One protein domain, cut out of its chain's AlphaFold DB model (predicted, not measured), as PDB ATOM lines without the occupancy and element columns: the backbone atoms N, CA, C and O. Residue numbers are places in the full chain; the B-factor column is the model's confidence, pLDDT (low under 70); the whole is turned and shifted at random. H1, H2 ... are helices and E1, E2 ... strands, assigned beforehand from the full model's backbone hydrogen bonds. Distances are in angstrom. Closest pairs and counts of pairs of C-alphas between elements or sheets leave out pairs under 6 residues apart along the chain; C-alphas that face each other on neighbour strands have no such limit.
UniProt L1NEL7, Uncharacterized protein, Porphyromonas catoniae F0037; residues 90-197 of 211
ATOM      1  N   MET A  90     119.451  93.773 156.801       98.38
ATOM      2  CA  MET A  90     120.525  94.685 156.391       98.38
ATOM      3  C   MET A  90     120.522  94.974 154.884       98.38
ATOM      4  O   MET A  90     121.406  95.666 154.385       98.38
ATOM      5  N   LEU A  91     119.604  94.398 154.104       97.94
ATOM      6  CA  LEU A  91     119.593  94.601 152.655       97.94
ATOM      7  C   LEU A  91     119.230  96.068 152.338       97.94
ATOM      8  O   LEU A  91     118.140  96.494 152.711       97.94
ATOM      9  N   PRO A  92     120.102  96.841 151.663       97.69
ATOM     10  CA  PRO A  92     119.800  98.230 151.339       97.69
ATOM     11  C   PRO A  92     118.700  98.339 150.288       97.69
ATOM     12  O   PRO A  92     118.594  97.497 149.390       97.69
ATOM     13  N   ASP A  93     117.939  99.421 150.381       96.75
ATOM     14  CA  ASP A  93     116.937  99.809 149.402       96.75
ATOM     15  C   ASP A  93     117.565 100.435 148.144       96.75
ATOM     16  O   ASP A  93     118.787 100.546 147.984       96.75
ATOM     17  N   GLU A  94     116.709 100.831 147.204       96.88
ATOM     18  CA  GLU A  94     117.145 101.420 145.945       96.88
ATOM     19  C   GLU A  94     117.867 102.764 146.134       96.88
ATOM     20  O   GLU A  94     118.843 103.025 145.425       96.88
ATOM     21  N   ALA A  95     117.449 103.574 147.112       97.19
ATOM     22  CA  ALA A  95     118.073 104.857 147.424       97.19
ATOM     23  C   ALA A  95     119.527 104.664 147.881       97.19
ATOM     24  O   ALA A  95     120.447 105.239 147.295       97.19
ATOM     25  N   LEU A  96     119.765 103.759 148.835       97.00
ATOM     26  CA  LEU A  96     121.108 103.415 149.304       97.00
ATOM     27  C   LEU A  96     121.962 102.780 148.199       97.00
ATOM     28  O   LEU A  96     123.172 103.021 148.104       97.00
ATOM     29  N   ILE A  97     121.369 101.953 147.333       96.50
ATOM     30  CA  ILE A  97     122.083 101.357 146.196       96.50
ATOM     31  C   ILE A  97     122.562 102.432 145.212       96.50
ATOM     32  O   ILE A  97     123.705 102.338 144.744       96.50
ATOM     33  N   LYS A  98     121.733 103.446 144.943       96.62
ATOM     34  CA  LYS A  98     121.987 104.529 143.983       96.62
ATOM     35  C   LYS A  98     122.692 105.759 144.571       96.62
ATOM     36  O   LYS A  98     122.790 106.760 143.866       96.62
ATOM     37  N   LEU A  99     123.225 105.677 145.796       96.56
ATOM     38  CA  LEU A  99     124.000 106.766 146.398       96.56
ATOM     39  C   LEU A  99     125.058 107.330 145.429       96.56
ATOM     40  O   LEU A  99     125.788 106.544 144.801       96.56
ATOM     41  N   PRO A 100     125.184 108.666 145.338       95.19
ATOM     42  CA  PRO A 100     126.268 109.326 144.624       95.19
ATOM     43  C   PRO A 100     127.648 108.852 145.081       95.19
ATOM     44  O   PRO A 100     127.833 108.339 146.184       95.19
ATOM     45  N   LEU A 101     128.650 109.035 144.215       94.38
ATOM     46  CA  LEU A 101     129.999 108.516 144.446       94.38
ATOM     47  C   LEU A 101     130.577 108.975 145.793       94.38
ATOM     48  O   LEU A 101     131.035 108.126 146.554       94.38
ATOM     49  N   LEU A 102     130.556 110.280 146.079       96.06
ATOM     50  CA  LEU A 102     131.102 110.829 147.321       96.06
ATOM     51  C   LEU A 102     130.352 110.289 148.542       96.06
ATOM     52  O   LEU A 102     130.989 109.696 149.406       96.06
ATOM     53  N   GLU A 103     129.022 110.370 148.553       96.94
ATOM     54  CA  GLU A 103     128.184 109.876 149.655       96.94
ATOM     55  C   GLU A 103     128.412 108.385 149.943       96.94
ATOM     56  O   GLU A 103     128.494 107.967 151.096       96.94
ATOM     57  N   LEU A 104     128.598 107.560 148.906       97.19
ATOM     58  CA  LEU A 104     128.920 106.143 149.073       97.19
ATOM     59  C   LEU A 104     130.276 105.926 149.772       97.19
ATOM     60  O   LEU A 104     130.431 104.973 150.545       97.19
ATOM     61  N   TRP A 105     131.279 106.753 149.476       97.19
ATOM     62  CA  TRP A 105     132.592 106.669 150.123       97.19
ATOM     63  C   TRP A 105     132.590 107.287 151.518       97.19
ATOM     64  O   TRP A 105     133.208 106.720 152.417       97.19
ATOM     65  N   GLU A 106     131.840 108.364 151.735       97.44
ATOM     66  CA  GLU A 106     131.600 108.940 153.058       97.44
ATOM     67  C   GLU A 106     130.865 107.957 153.965       97.44
ATOM     68  O   GLU A 106     131.261 107.778 155.112       97.44
ATOM     69  N   LEU A 107     129.878 107.228 153.443       98.00
ATOM     70  CA  LEU A 107     129.205 106.162 154.178       98.00
ATOM     71  C   LEU A 107     130.189 105.067 154.618       98.00
ATOM     72  O   LEU A 107     130.149 104.606 155.758       98.00
ATOM     73  N   ARG A 108     131.122 104.672 153.739       96.94
ATOM     74  CA  ARG A 108     132.202 103.740 154.101       96.94
ATOM     75  C   ARG A 108     133.154 104.312 155.146       96.94
ATOM     76  O   ARG A 108     133.689 103.535 155.929       96.94
ATOM     77  N   ALA A 109     133.419 105.614 155.099       97.12
ATOM     78  CA  ALA A 109     134.276 106.286 156.060       97.12
ATOM     79  C   ALA A 109     133.610 106.329 157.440       97.12
ATOM     80  O   ALA A 109     134.214 105.855 158.395       97.12
ATOM     81  N   ARG A 110     132.349 106.788 157.516       97.44
ATOM     82  CA  ARG A 110     131.539 106.825 158.745       97.44
ATOM     83  C   ARG A 110     131.446 105.454 159.401       97.44
ATOM     84  O   ARG A 110     131.769 105.324 160.570       97.44
ATOM     85  N   ALA A 111     131.126 104.411 158.629       96.81
ATOM     86  CA  ALA A 111     131.022 103.043 159.143       96.81
ATOM     87  C   ALA A 111     132.330 102.482 159.748       96.81
ATOM     88  O   ALA A 111     132.296 101.451 160.414       96.81
ATOM     89  N   ALA A 112     133.481 103.112 159.484       94.88
ATOM     90  CA  ALA A 112     134.783 102.731 160.029       94.88
ATOM     91  C   ALA A 112     135.320 103.718 161.083       94.88
ATOM     92  O   ALA A 112     136.417 103.511 161.601       94.88
ATOM     93  N   THR A 113     134.589 104.793 161.379       95.31
ATOM     94  CA  THR A 113     134.988 105.804 162.358       95.31
ATOM     95  C   THR A 113     134.454 105.414 163.740       95.31
ATOM     96  O   THR A 113     133.249 105.209 163.889       95.31
ATOM     97  N   PRO A 114     135.312 105.302 164.771       93.62
ATOM     98  CA  PRO A 114     134.862 105.003 166.128       93.62
ATOM     99  C   PRO A 114     133.855 106.040 166.644       93.62
ATOM    100  O   PRO A 114     134.073 107.239 166.491       93.62
ATOM    101  N   GLY A 115     132.774 105.576 167.272       93.19
ATOM    102  CA  GLY A 115     131.722 106.435 167.834       93.19
ATOM    103  C   GLY A 115     130.609 106.821 166.853       93.19
ATOM    104  O   GLY A 115     129.537 107.219 167.298       93.19
ATOM    105  N   GLU A 116     130.810 106.636 165.548       94.56
ATOM    106  CA  GLU A 116     129.767 106.837 164.539       94.56
ATOM    107  C   GLU A 116     128.874 105.596 164.438       94.56
ATOM    108  O   GLU A 116     129.353 104.468 164.288       94.56
ATOM    109  N   GLN A 117     127.559 105.802 164.489       95.00
ATOM    110  CA  GLN A 117     126.582 104.743 164.254       95.00
ATOM    111  C   GLN A 117     126.006 104.867 162.845       95.00
ATOM    112  O   GLN A 117     125.615 105.944 162.400       95.00
ATOM    113  N   VAL A 118     125.940 103.738 162.144       96.75
ATOM    114  CA  VAL A 118     125.251 103.612 160.856       96.75
ATOM    115  C   VAL A 118     124.124 102.599 160.993       96.75
ATOM    116  O   VAL A 118     124.226 101.638 161.758       96.75
ATOM    117  N   SER A 119     123.046 102.805 160.249       97.62
ATOM    118  CA  SER A 119     121.918 101.876 160.229       97.62
ATOM    119  C   SER A 119     122.306 100.508 159.644       97.62
ATOM    120  O   SER A 119     123.305 100.353 158.934       97.62
ATOM    121  N   LEU A 120     121.489  99.484 159.914       97.88
ATOM    122  CA  LEU A 120     121.711  98.125 159.406       97.88
ATOM    123  C   LEU A 120     121.747  98.067 157.871       97.88
ATOM    124  O   LEU A 120     122.581  97.367 157.289       97.88
ATOM    125  N   THR A 121     120.875  98.823 157.208       98.00
ATOM    126  CA  THR A 121     120.784  98.893 155.744       98.00
ATOM    127  C   THR A 121     121.968  99.650 155.136       98.00
ATOM    128  O   THR A 121     122.540  99.211 154.133       98.00
ATOM    129  N   GLU A 122     122.417 100.729 155.781       98.19
ATOM    130  CA  GLU A 122     123.656 101.440 155.449       98.19
ATOM    131  C   GLU A 122     124.890 100.531 155.572       98.19
ATOM    132  O   GLU A 122     125.717 100.464 154.655       98.19
ATOM    133  N   LEU A 123     124.994  99.765 156.661       98.00
ATOM    134  CA  LEU A 123     126.073  98.796 156.843       98.00
ATOM    135  C   LEU A 123     126.035  97.714 155.754       98.00
ATOM    136  O   LEU A 123     127.064  97.385 155.156       98.00
ATOM    137  N   GLY A 124     124.851  97.203 155.413       98.06
ATOM    138  CA  GLY A 124     124.696  96.276 154.293       98.06
ATOM    139  C   GLY A 124     125.121  96.876 152.950       98.06
ATOM    140  O   GLY A 124     125.772  96.195 152.145       98.06
ATOM    141  N   ARG A 125     124.858  98.169 152.714       98.00
ATOM    142  CA  ARG A 125     125.344  98.888 151.525       98.00
ATOM    143  C   ARG A 125     126.868  98.949 151.467       98.00
ATOM    144  O   ARG A 125     127.442  98.702 150.395       98.00
ATOM    145  N   VAL A 126     127.519  99.227 152.598       97.94
ATOM    146  CA  VAL A 126     128.984  99.218 152.741       97.94
ATOM    147  C   VAL A 126     129.550  97.835 152.419       97.94
ATOM    148  O   VAL A 126     130.449  97.717 151.579       97.94
ATOM    149  N   LEU A 127     128.984  96.776 153.004       97.56
ATOM    150  CA  LEU A 127     129.425  95.396 152.782       97.56
ATOM    151  C   LEU A 127     129.272  94.965 151.316       97.56
ATOM    152  O   LEU A 127     130.189  94.360 150.749       97.56
ATOM    153  N   LEU A 128     128.163  95.324 150.659       97.31
ATOM    154  CA  LEU A 128     127.972  95.077 149.225       97.31
ATOM    155  C   LEU A 128     129.017  95.802 148.374       97.31
ATOM    156  O   LEU A 128     129.541  95.223 147.416       97.31
ATOM    157  N   HIS A 129     129.350  97.046 148.725       96.25
ATOM    158  CA  HIS A 129     130.359  97.813 148.004       96.25
ATOM    159  C   HIS A 129     131.761  97.202 148.163       96.25
ATOM    160  O   HIS A 129     132.472  97.022 147.171       96.25
ATOM    161  N   ILE A 130     132.133  96.786 149.379       95.25
ATOM    162  CA  ILE A 130     133.394  96.078 149.647       95.25
ATOM    163  C   ILE A 130     133.436  94.744 148.886       95.25
ATOM    164  O   ILE A 130     134.441  94.422 148.255       95.25
ATOM    165  N   ASN A 131     132.340  93.982 148.862       95.25
ATOM    166  CA  ASN A 131     132.250  92.716 148.126       95.25
ATOM    167  C   ASN A 131     132.470  92.890 146.611       95.25
ATOM    168  O   ASN A 131     133.116  92.051 145.962       95.25
ATOM    169  N   GLN A 132     131.951  93.993 146.060       92.56
ATOM    170  CA  GLN A 132     132.117  94.376 144.663       92.56
ATOM    171  C   GLN A 132     133.552  94.829 144.356       92.56
ATOM    172  O   GLN A 132     134.102  94.442 143.325       92.56
ATOM    173  N   LYS A 133     134.165  95.622 145.243       91.56
ATOM    174  CA  LYS A 133     135.487  96.251 145.066       91.56
ATOM    175  C   LYS A 133     136.491  95.773 146.121       91.56
ATOM    176  O   LYS A 133     137.114  96.561 146.822       91.56
ATOM    177  N   ARG A 134     136.663  94.452 146.210       90.75
ATOM    178  CA  ARG A 134     137.403  93.764 147.292       90.75
ATOM    179  C   ARG A 134     138.939  93.801 147.213       90.75
ATOM    180  O   ARG A 134     139.579  93.067 147.959       90.75
ATOM    181  N   GLY A 135     139.512  94.569 146.287       90.88
ATOM    182  CA  GLY A 135     140.964  94.692 146.116       90.88
ATOM    183  C   GLY A 135     141.660  93.503 145.441       90.88
ATOM    184  O   GLY A 135     141.028  92.534 145.000       90.88
ATOM    185  N   TYR A 136     142.984  93.614 145.351       90.06
ATOM    186  CA  TYR A 136     143.891  92.637 144.751       90.06
ATOM    187  C   TYR A 136     144.298  91.567 145.768       90.06
ATOM    188  O   TYR A 136     144.682  91.880 146.887       90.06
ATOM    189  N   LYS A 137     144.233  90.290 145.390       86.62
ATOM    190  CA  LYS A 137     144.731  89.188 146.218       86.62
ATOM    191  C   LYS A 137     145.968  88.613 145.540       86.62
ATOM    192  O   LYS A 137     145.834  88.158 144.406       86.62
ATOM    193  N   HIS A 138     147.090  88.582 146.256       78.81
ATOM    194  CA  HIS A 138     148.303  87.902 145.809       78.81
ATOM    195  C   HIS A 138     147.990  86.464 145.383       78.81
ATOM    196  O   HIS A 138     147.299  85.721 146.095       78.81
ATOM    197  N   ALA A 139     148.442  86.095 144.188       73.38
ATOM    198  CA  ALA A 139     148.425  84.722 143.726       73.38
ATOM    199  C   ALA A 139     149.722  84.021 144.151       73.38
ATOM    200  O   ALA A 139     150.763  84.652 144.289       73.38
ATOM    201  N   LYS A 140     149.685  82.690 144.274       65.94
ATOM    202  CA  LYS A 140     150.880  81.879 144.573       65.94
ATOM    203  C   LYS A 140     152.028  82.090 143.570       65.94
ATOM    204  O   LYS A 140     153.185  81.931 143.922       65.94
ATOM    205  N   ALA A 141     151.706  82.442 142.325       63.44
ATOM    206  CA  ALA A 141     152.707  82.780 141.313       63.44
ATOM    207  C   ALA A 141     153.428  84.103 141.622       63.44
ATOM    208  O   ALA A 141     154.611  84.228 141.331       63.44
ATOM    209  N   ASP A 142     152.734  85.056 142.249       63.69
ATOM    210  CA  ASP A 142     153.320  86.330 142.669       63.69
ATOM    211  C   ASP A 142     154.269  86.112 143.863       63.69
ATOM    212  O   ASP A 142     155.340  86.700 143.908       63.69
ATOM    213  N   GLU A 143     153.924  85.199 144.781       61.69
ATOM    214  CA  GLU A 143     154.794  84.782 145.897       61.69
ATOM    215  C   GLU A 143     156.074  84.081 145.405       61.69
ATOM    216  O   GLU A 143     157.164  84.356 145.903       61.69
ATOM    217  N   ALA A 144     155.961  83.201 144.403       60.94
ATOM    218  CA  ALA A 144     157.116  82.535 143.795       60.94
ATOM    219  C   ALA A 144     158.036  83.534 143.070       60.94
ATOM    220  O   ALA A 144     159.253  83.486 143.243       60.94
ATOM    221  N   ALA A 145     157.453  84.487 142.332       60.84
ATOM    222  CA  ALA A 145     158.206  85.560 141.689       60.84
ATOM    223  C   ALA A 145     158.931  86.446 142.717       60.84
ATOM    224  O   ALA A 145     160.086  86.802 142.496       60.84
ATOM    225  N   GLU A 146     158.299  86.767 143.854       58.62
ATOM    226  CA  GLU A 146     158.927  87.500 144.969       58.62
ATOM    227  C   GLU A 146     160.078  86.711 145.621       58.62
ATOM    228  O   GLU A 146     161.116  87.289 145.947       58.62
ATOM    229  N   ALA A 147     159.945  85.388 145.765       60.22
ATOM    230  CA  ALA A 147     160.994  84.531 146.322       60.22
ATOM    231  C   ALA A 147     162.230  84.426 145.407       60.22
ATOM    232  O   ALA A 147     163.363  84.441 145.896       60.22
ATOM    233  N   GLU A 148     162.026  84.373 144.089       56.84
ATOM    234  CA  GLU A 148     163.102  84.395 143.088       56.84
ATOM    235  C   GLU A 148     163.750  85.788 142.960       56.84
ATOM    236  O   GLU A 148     164.950  85.910 142.707       56.84
ATOM    237  N   THR A 149     162.994  86.862 143.213       53.12
ATOM    238  CA  THR A 149     163.461  88.259 143.133       53.12
ATOM    239  C   THR A 149     164.037  88.821 144.438       53.12
ATOM    240  O   THR A 149     164.070  90.038 144.624       53.12
ATOM    241  N   LYS A 150     164.715  87.999 145.257       50.66
ATOM    242  CA  LYS A 150     165.735  88.518 146.204       50.66
ATOM    243  C   LYS A 150     166.879  89.304 145.511       50.66
ATOM    244  O   LYS A 150     167.739  89.855 146.188       50.66
ATOM    245  N   LYS A 151     166.860  89.418 144.171       43.31
ATOM    246  CA  LYS A 151     167.605  90.384 143.335       43.31
ATOM    247  C   LYS A 151     166.727  91.464 142.649       43.31
ATOM    248  O   LYS A 151     167.024  91.899 141.542       43.31
ATOM    249  N   GLY A 152     165.676  91.949 143.313       43.28
ATOM    250  CA  GLY A 152     165.342  93.381 143.274       43.28
ATOM    251  C   GLY A 152     164.405  93.915 142.185       43.28
ATOM    252  O   GLY A 152     164.536  95.086 141.840       43.28
ATOM    253  N   LYS A 153     163.437  93.146 141.668       43.44
ATOM    254  CA  LYS A 153     162.295  93.741 140.939       43.44
ATOM    255  C   LYS A 153     160.986  93.028 141.276       43.44
ATOM    256  O   LYS A 153     160.533  92.175 140.517       43.44
ATOM    257  N   GLU A 154     160.352  93.424 142.385       54.94
ATOM    258  CA  GLU A 154     158.898  93.263 142.514       54.94
ATOM    259  C   GLU A 154     158.254  93.812 141.228       54.94
ATOM    260  O   GLU A 154     158.656  94.872 140.732       54.94
ATOM    261  N   THR A 155     157.281  93.107 140.642       60.28
ATOM    262  CA  THR A 155     156.580  93.659 139.472       60.28
ATOM    263  C   THR A 155     155.993  95.018 139.862       60.28
ATOM    264  O   THR A 155     155.363  95.144 140.915       60.28
ATOM    265  N   GLY A 156     156.212  96.056 139.044       77.88
ATOM    266  CA  GLY A 156     155.905  97.440 139.440       77.88
ATOM    267  C   GLY A 156     154.464  97.644 139.923       77.88
ATOM    268  O   GLY A 156     154.211  98.477 140.787       77.88
ATOM    269  N   TYR A 157     153.520  96.833 139.438       81.94
ATOM    270  CA  TYR A 157     152.136  96.838 139.903       81.94
ATOM    271  C   TYR A 157     151.978  96.395 141.366       81.94
ATOM    272  O   TYR A 157     151.300  97.069 142.141       81.94
ATOM    273  N   VAL A 158     152.596  95.278 141.758       83.31
ATOM    274  CA  VAL A 158     152.490  94.730 143.117       83.31
ATOM    275  C   VAL A 158     153.159  95.663 144.125       83.31
ATOM    276  O   VAL A 158     152.549  95.991 145.145       83.31
ATOM    277  N   ALA A 159     154.345  96.175 143.786       84.06
ATOM    278  CA  ALA A 159     155.050  97.173 144.587       84.06
ATOM    279  C   ALA A 159     154.191  98.431 144.806       84.06
ATOM    280  O   ALA A 159     154.064  98.914 145.929       84.06
ATOM    281  N   GLN A 160     153.510  98.927 143.763       88.06
ATOM    282  CA  GLN A 160     152.584 100.058 143.893       88.06
ATOM    283  C   GLN A 160     151.395  99.747 144.811       88.06
ATOM    284  O   GLN A 160     151.001 100.594 145.610       88.06
ATOM    285  N   VAL A 161     150.798  98.553 144.710       89.38
ATOM    286  CA  VAL A 161     149.681  98.143 145.581       89.38
ATOM    287  C   VAL A 161     150.126  98.089 147.048       89.38
ATOM    288  O   VAL A 161     149.422  98.616 147.912       89.38
ATOM    289  N   LYS A 162     151.301  97.506 147.330       87.62
ATOM    290  CA  LYS A 162     151.888  97.463 148.679       87.62
ATOM    291  C   LYS A 162     152.229  98.867 149.186       87.62
ATOM    292  O   LYS A 162     151.819  99.219 150.287       87.62
ATOM    293  N   GLY A 163     152.885  99.687 148.365       90.00
ATOM    294  CA  GLY A 163     153.282 101.055 148.708       90.00
ATOM    295  C   GLY A 163     152.092 101.952 149.057       90.00
ATOM    296  O   GLY A 163     152.079 102.566 150.121       90.00
ATOM    297  N   ARG A 164     151.033 101.959 148.233       91.06
ATOM    298  CA  ARG A 164     149.787 102.694 148.541       91.06
ATOM    299  C   ARG A 164     149.192 102.266 149.879       91.06
ATOM    300  O   ARG A 164     148.712 103.098 150.643       91.06
ATOM    301  N   TYR A 165     149.181 100.963 150.143       91.31
ATOM    302  CA  TYR A 165     148.613 100.425 151.372       91.31
ATOM    303  C   TYR A 165     149.454 100.765 152.604       91.31
ATOM    304  O   TYR A 165     148.887 101.076 153.648       91.31
ATOM    305  N   GLN A 166     150.779 100.769 152.471       90.81
ATOM    306  CA  GLN A 166     151.699 101.175 153.528       90.81
ATOM    307  C   GLN A 166     151.487 102.644 153.924       90.81
ATOM    308  O   GLN A 166     151.304 102.929 155.103       90.81
ATOM    309  N   ILE A 167     151.352 103.543 152.942       91.56
ATOM    310  CA  ILE A 167     151.029 104.961 153.185       91.56
ATOM    311  C   ILE A 167     149.710 105.107 153.962       91.56
ATOM    312  O   ILE A 167     149.596 105.949 154.851       91.56
ATOM    313  N   LEU A 168     148.691 104.295 153.648       91.75
ATOM    314  CA  LEU A 168     147.427 104.330 154.393       91.75
ATOM    315  C   LEU A 168     147.570 103.840 155.831       91.75
ATOM    316  O   LEU A 168     146.965 104.430 156.725       91.75
ATOM    317  N   LYS A 169     148.370 102.792 156.057       90.88
ATOM    318  CA  LYS A 169     148.656 102.301 157.407       90.88
ATOM    319  C   LYS A 169     149.360 103.352 158.252       90.88
ATOM    320  O   LYS A 169     148.956 103.562 159.387       90.88
ATOM    321  N   GLU A 170     150.364 104.021 157.693       93.62
ATOM    322  CA  GLU A 170     151.118 105.076 158.380       93.62
ATOM    323  C   GLU A 170     150.224 106.253 158.776       93.62
ATOM    324  O   GLU A 170     150.367 106.805 159.860       93.62
ATOM    325  N   LYS A 171     149.241 106.590 157.934       92.69
ATOM    326  CA  LYS A 171     148.235 107.617 158.238       92.69
ATOM    327  C   LYS A 171     147.122 107.140 159.180       92.69
ATOM    328  O   LYS A 171     146.279 107.948 159.555       92.69
ATOM    329  N   GLY A 172     147.059 105.848 159.512       92.56
ATOM    330  CA  GLY A 172     145.969 105.270 160.303       92.56
ATOM    331  C   GLY A 172     144.597 105.336 159.619       92.56
ATOM    332  O   GLY A 172     143.574 105.313 160.295       92.56
ATOM    333  N   LEU A 173     144.557 105.440 158.286       93.19
ATOM    334  CA  LEU A 173     143.317 105.611 157.528       93.19
ATOM    335  C   LEU A 173     142.860 104.304 156.888       93.19
ATOM    336  O   LEU A 173     143.634 103.563 156.275       93.19
ATOM    337  N   THR A 174     141.554 104.062 156.922       93.69
ATOM    338  CA  THR A 174     140.950 103.042 156.063       93.69
ATOM    339  C   THR A 174     140.885 103.515 154.609       93.69
ATOM    340  O   THR A 174     140.858 104.711 154.313       93.69
ATOM    341  N   ILE A 175     140.766 102.572 153.668       94.56
ATOM    342  CA  ILE A 175     140.559 102.890 152.240       94.56
ATOM    343  C   ILE A 175     139.299 103.753 152.045       94.56
ATOM    344  O   ILE A 175     139.269 104.615 151.172       94.56
ATOM    345  N   GLY A 176     138.256 103.519 152.855       94.94
ATOM    346  CA  GLY A 176     137.018 104.297 152.814       94.94
ATOM    347  C   GLY A 176     137.251 105.762 153.178       94.94
ATOM    348  O   GLY A 176     136.899 106.642 152.399       94.94
ATOM    349  N   GLN A 177     137.907 106.001 154.315       96.06
ATOM    350  CA  GLN A 177     138.254 107.343 154.790       96.06
ATOM    351  C   GLN A 177     139.180 108.075 153.815       96.06
ATOM    352  O   GLN A 177     138.926 109.232 153.490       96.06
ATOM    353  N   HIS A 178     140.205 107.393 153.292       96.38
ATOM    354  CA  HIS A 178     141.116 107.990 152.316       96.38
ATOM    355  C   HIS A 178     140.384 108.465 151.059       96.38
ATOM    356  O   HIS A 178     140.498 109.628 150.691       96.38
ATOM    357  N   PHE A 179     139.599 107.596 150.414       96.31
ATOM    358  CA  PHE A 179     138.909 107.981 149.186       96.31
ATOM    359  C   PHE A 179     137.806 109.012 149.407       96.31
ATOM    360  O   PHE A 179     137.608 109.849 148.534       96.31
ATOM    361  N   ALA A 180     137.110 108.987 150.546       96.94
ATOM    362  CA  ALA A 180     136.158 110.041 150.885       96.94
ATOM    363  C   ALA A 180     136.858 111.408 150.984       96.94
ATOM    364  O   ALA A 180     136.390 112.382 150.400       96.94
ATOM    365  N   GLY A 181     138.014 111.460 151.657       96.69
ATOM    366  CA  GLY A 181     138.828 112.673 151.764       96.69
ATOM    367  C   GLY A 181     139.344 113.166 150.411       96.69
ATOM    368  O   GLY A 181     139.171 114.337 150.082       96.69
ATOM    369  N   GLU A 182     139.913 112.271 149.599       96.44
ATOM    370  CA  GLU A 182     140.431 112.612 148.268       96.44
ATOM    371  C   GLU A 182     139.330 113.097 147.323       96.44
ATOM    372  O   GLU A 182     139.525 114.081 146.612       96.44
ATOM    373  N   LEU A 183     138.162 112.447 147.317       96.38
ATOM    374  CA  LEU A 183     137.031 112.895 146.504       96.38
ATOM    375  C   LEU A 183     136.555 114.281 146.931       96.38
ATOM    376  O   LEU A 183     136.333 115.121 146.067       96.38
ATOM    377  N   ARG A 184     136.441 114.537 148.237       96.12
ATOM    378  CA  ARG A 184     136.022 115.845 148.750       96.12
ATOM    379  C   ARG A 184     137.018 116.945 148.380       96.12
ATOM    380  O   ARG A 184     136.611 117.999 147.909       96.12
ATOM    381  N   ALA A 185     138.316 116.684 148.539       96.12
ATOM    382  CA  ALA A 185     139.372 117.639 148.204       96.12
ATOM    383  C   ALA A 185     139.453 117.948 146.698       96.12
ATOM    384  O   ALA A 185     139.859 119.036 146.304       96.12
ATOM    385  N   ASN A 186     139.055 116.993 145.856       95.50
ATOM    386  CA  ASN A 186     139.121 117.082 144.398       95.50
ATOM    387  C   ASN A 186     137.740 117.266 143.745       95.50
ATOM    388  O   ASN A 186     137.570 116.978 142.553       95.50
ATOM    389  N   GLN A 187     136.745 117.697 144.522       95.06
ATOM    390  CA  GLN A 187     135.405 117.986 144.037       95.06
ATOM    391  C   GLN A 187     135.404 119.305 143.264       95.06
ATOM    392  O   GLN A 187     135.921 120.317 143.725       95.06
ATOM    393  N   GLN A 188     134.796 119.291 142.084       92.94
ATOM    394  CA  GLN A 188     134.630 120.461 141.234       92.94
ATOM    395  C   GLN A 188     133.158 120.614 140.863       92.94
ATOM    396  O   GLN A 188     132.476 119.631 140.555       92.94
ATOM    397  N   THR A 189     132.671 121.851 140.869       92.25
ATOM    398  CA  THR A 189     131.280 122.169 140.532       92.25
ATOM    399  C   THR A 189     131.249 122.993 139.257       92.25
ATOM    400  O   THR A 189     131.835 124.068 139.187       92.25
ATOM    401  N   ALA A 190     130.551 122.482 138.246       91.00
ATOM    402  CA  ALA A 190     130.292 123.178 136.995       91.00
ATOM    403  C   ALA A 190     128.774 123.319 136.777       91.00
ATOM    404  O   ALA A 190     127.998 122.598 137.408       91.00
ATOM    405  N   PRO A 191     128.318 124.161 135.829       90.62
ATOM    406  CA  PRO A 191     126.892 124.296 135.510       90.62
ATOM    407  C   PRO A 191     126.201 122.980 135.107       90.62
ATOM    408  O   PRO A 191     124.988 122.856 135.219       90.62
ATOM    409  N   ARG A 192     126.970 121.983 134.642       87.69
ATOM    410  CA  ARG A 192     126.486 120.641 134.264       87.69
ATOM    411  C   ARG A 192     126.466 119.631 135.421       87.69
ATOM    412  O   ARG A 192     126.137 118.471 135.193       87.69
ATOM    413  N   GLY A 193     126.839 120.050 136.629       89.00
ATOM    414  CA  GLY A 193     126.886 119.213 137.826       89.00
ATOM    415  C   GLY A 193     128.287 119.063 138.422       89.00
ATOM    416  O   GLY A 193     129.260 119.686 137.991       89.00
ATOM    417  N   THR A 194     128.370 118.223 139.452       90.81
ATOM    418  CA  THR A 194     129.601 117.943 140.195       90.81
ATOM    419  C   THR A 194     130.424 116.848 139.521       90.81
ATOM    420  O   THR A 194     129.898 115.797 139.152       90.81
ATOM    421  N   TYR A 195     131.735 117.061 139.416       92.06
ATOM    422  CA  TYR A 195     132.696 116.054 138.969       92.06
ATOM    423  C   TYR A 195     133.912 116.001 139.899       92.06
ATOM    424  O   TYR A 195     134.127 116.889 140.718       92.06
ATOM    425  N   TYR A 196     134.705 114.937 139.775       93.50
ATOM    426  CA  TYR A 196     135.871 114.690 140.623       93.50
ATOM    427  C   TYR A 196     137.100 114.485 139.741       93.50
ATOM    428  O   TYR A 196     137.066 113.665 138.821       93.50
ATOM    429  N   THR A 197     138.190 115.204 140.014       93.19
ATOM    430  CA  THR A 197     139.461 115.004 139.291       93.19
ATOM    431  C   THR A 197     140.217 113.769 139.792       93.19
ATOM    432  O   THR A 197     141.000 113.172 139.052       93.19
TER     433      THR A 197
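This is residues 90 to 197 of the 211 residues of an uncharacterized protein of Porphyromonas catoniae F0037 (UniProt L1NEL7). The two-strand hairpin of E1 and E2 lies past the far end of H6, which packs on H2 in a small cluster with H3 and H1. From this cluster the chain makes a wide, open loop, out through H4 and back through H5 to H6; residues 147 to 152 and 189 to 194 stick out. The 108 printed residues hold six named helices, H1 to H6, then antiparallel E1 and E2, mostly helix. The whole is loose, with a radius of gyration of the C-alphas of 17.6 A and spans of 50 by 36 by 26 A.

E1 is residues 187 to 190 and E2 193 to 196, ending at C-alpha 196 (135.871, 114.690, 140.623). H6 is 175 to 185, 15.3 A; H5 156 to 170, 21.0 A; H4 140 to 148; H3 120 to 132, 18.4 A; H2 101 to 110, 14.5 A. H1, 94 to 97, begins at C-alpha 94 (117.145, 101.420, 145.945).

In the hairpin of E1 and E2, N 188 and O 195 are within hydrogen-bond range at 2.8 A. The closest C-alphas of H6 and E2, Leu 183 and Tyr 196, are 6.3 A apart. H6 touches H2, closest at C-alphas 177 and 109, 4.3 A, at a steep tilt of 50 degrees, opposite ways. H3 touches H2 with residues 122 to 126 alone, closest at C-alphas 126 and 108, 5.7 A, and H1 with 121 to 125 alone, closest at C-alphas 125 and 96, 6.6 A. H5 and H6 are close but not clearly touching, closest at C-alphas 168 and 175, 7.3 A. H4 touches no helix; it and H5 are only just apart, 8.5 A at the closest C-alphas. Every O i to N i+4 pair is within hydrogen-bond range in H2 to H6; H1 is too short for one.

C-alphas 148 and 191 are the two farthest apart, 54.4 A. The printed part has no cut and no long link. Its mean pLDDT is 88.1, with residues 140 to 155 under 70.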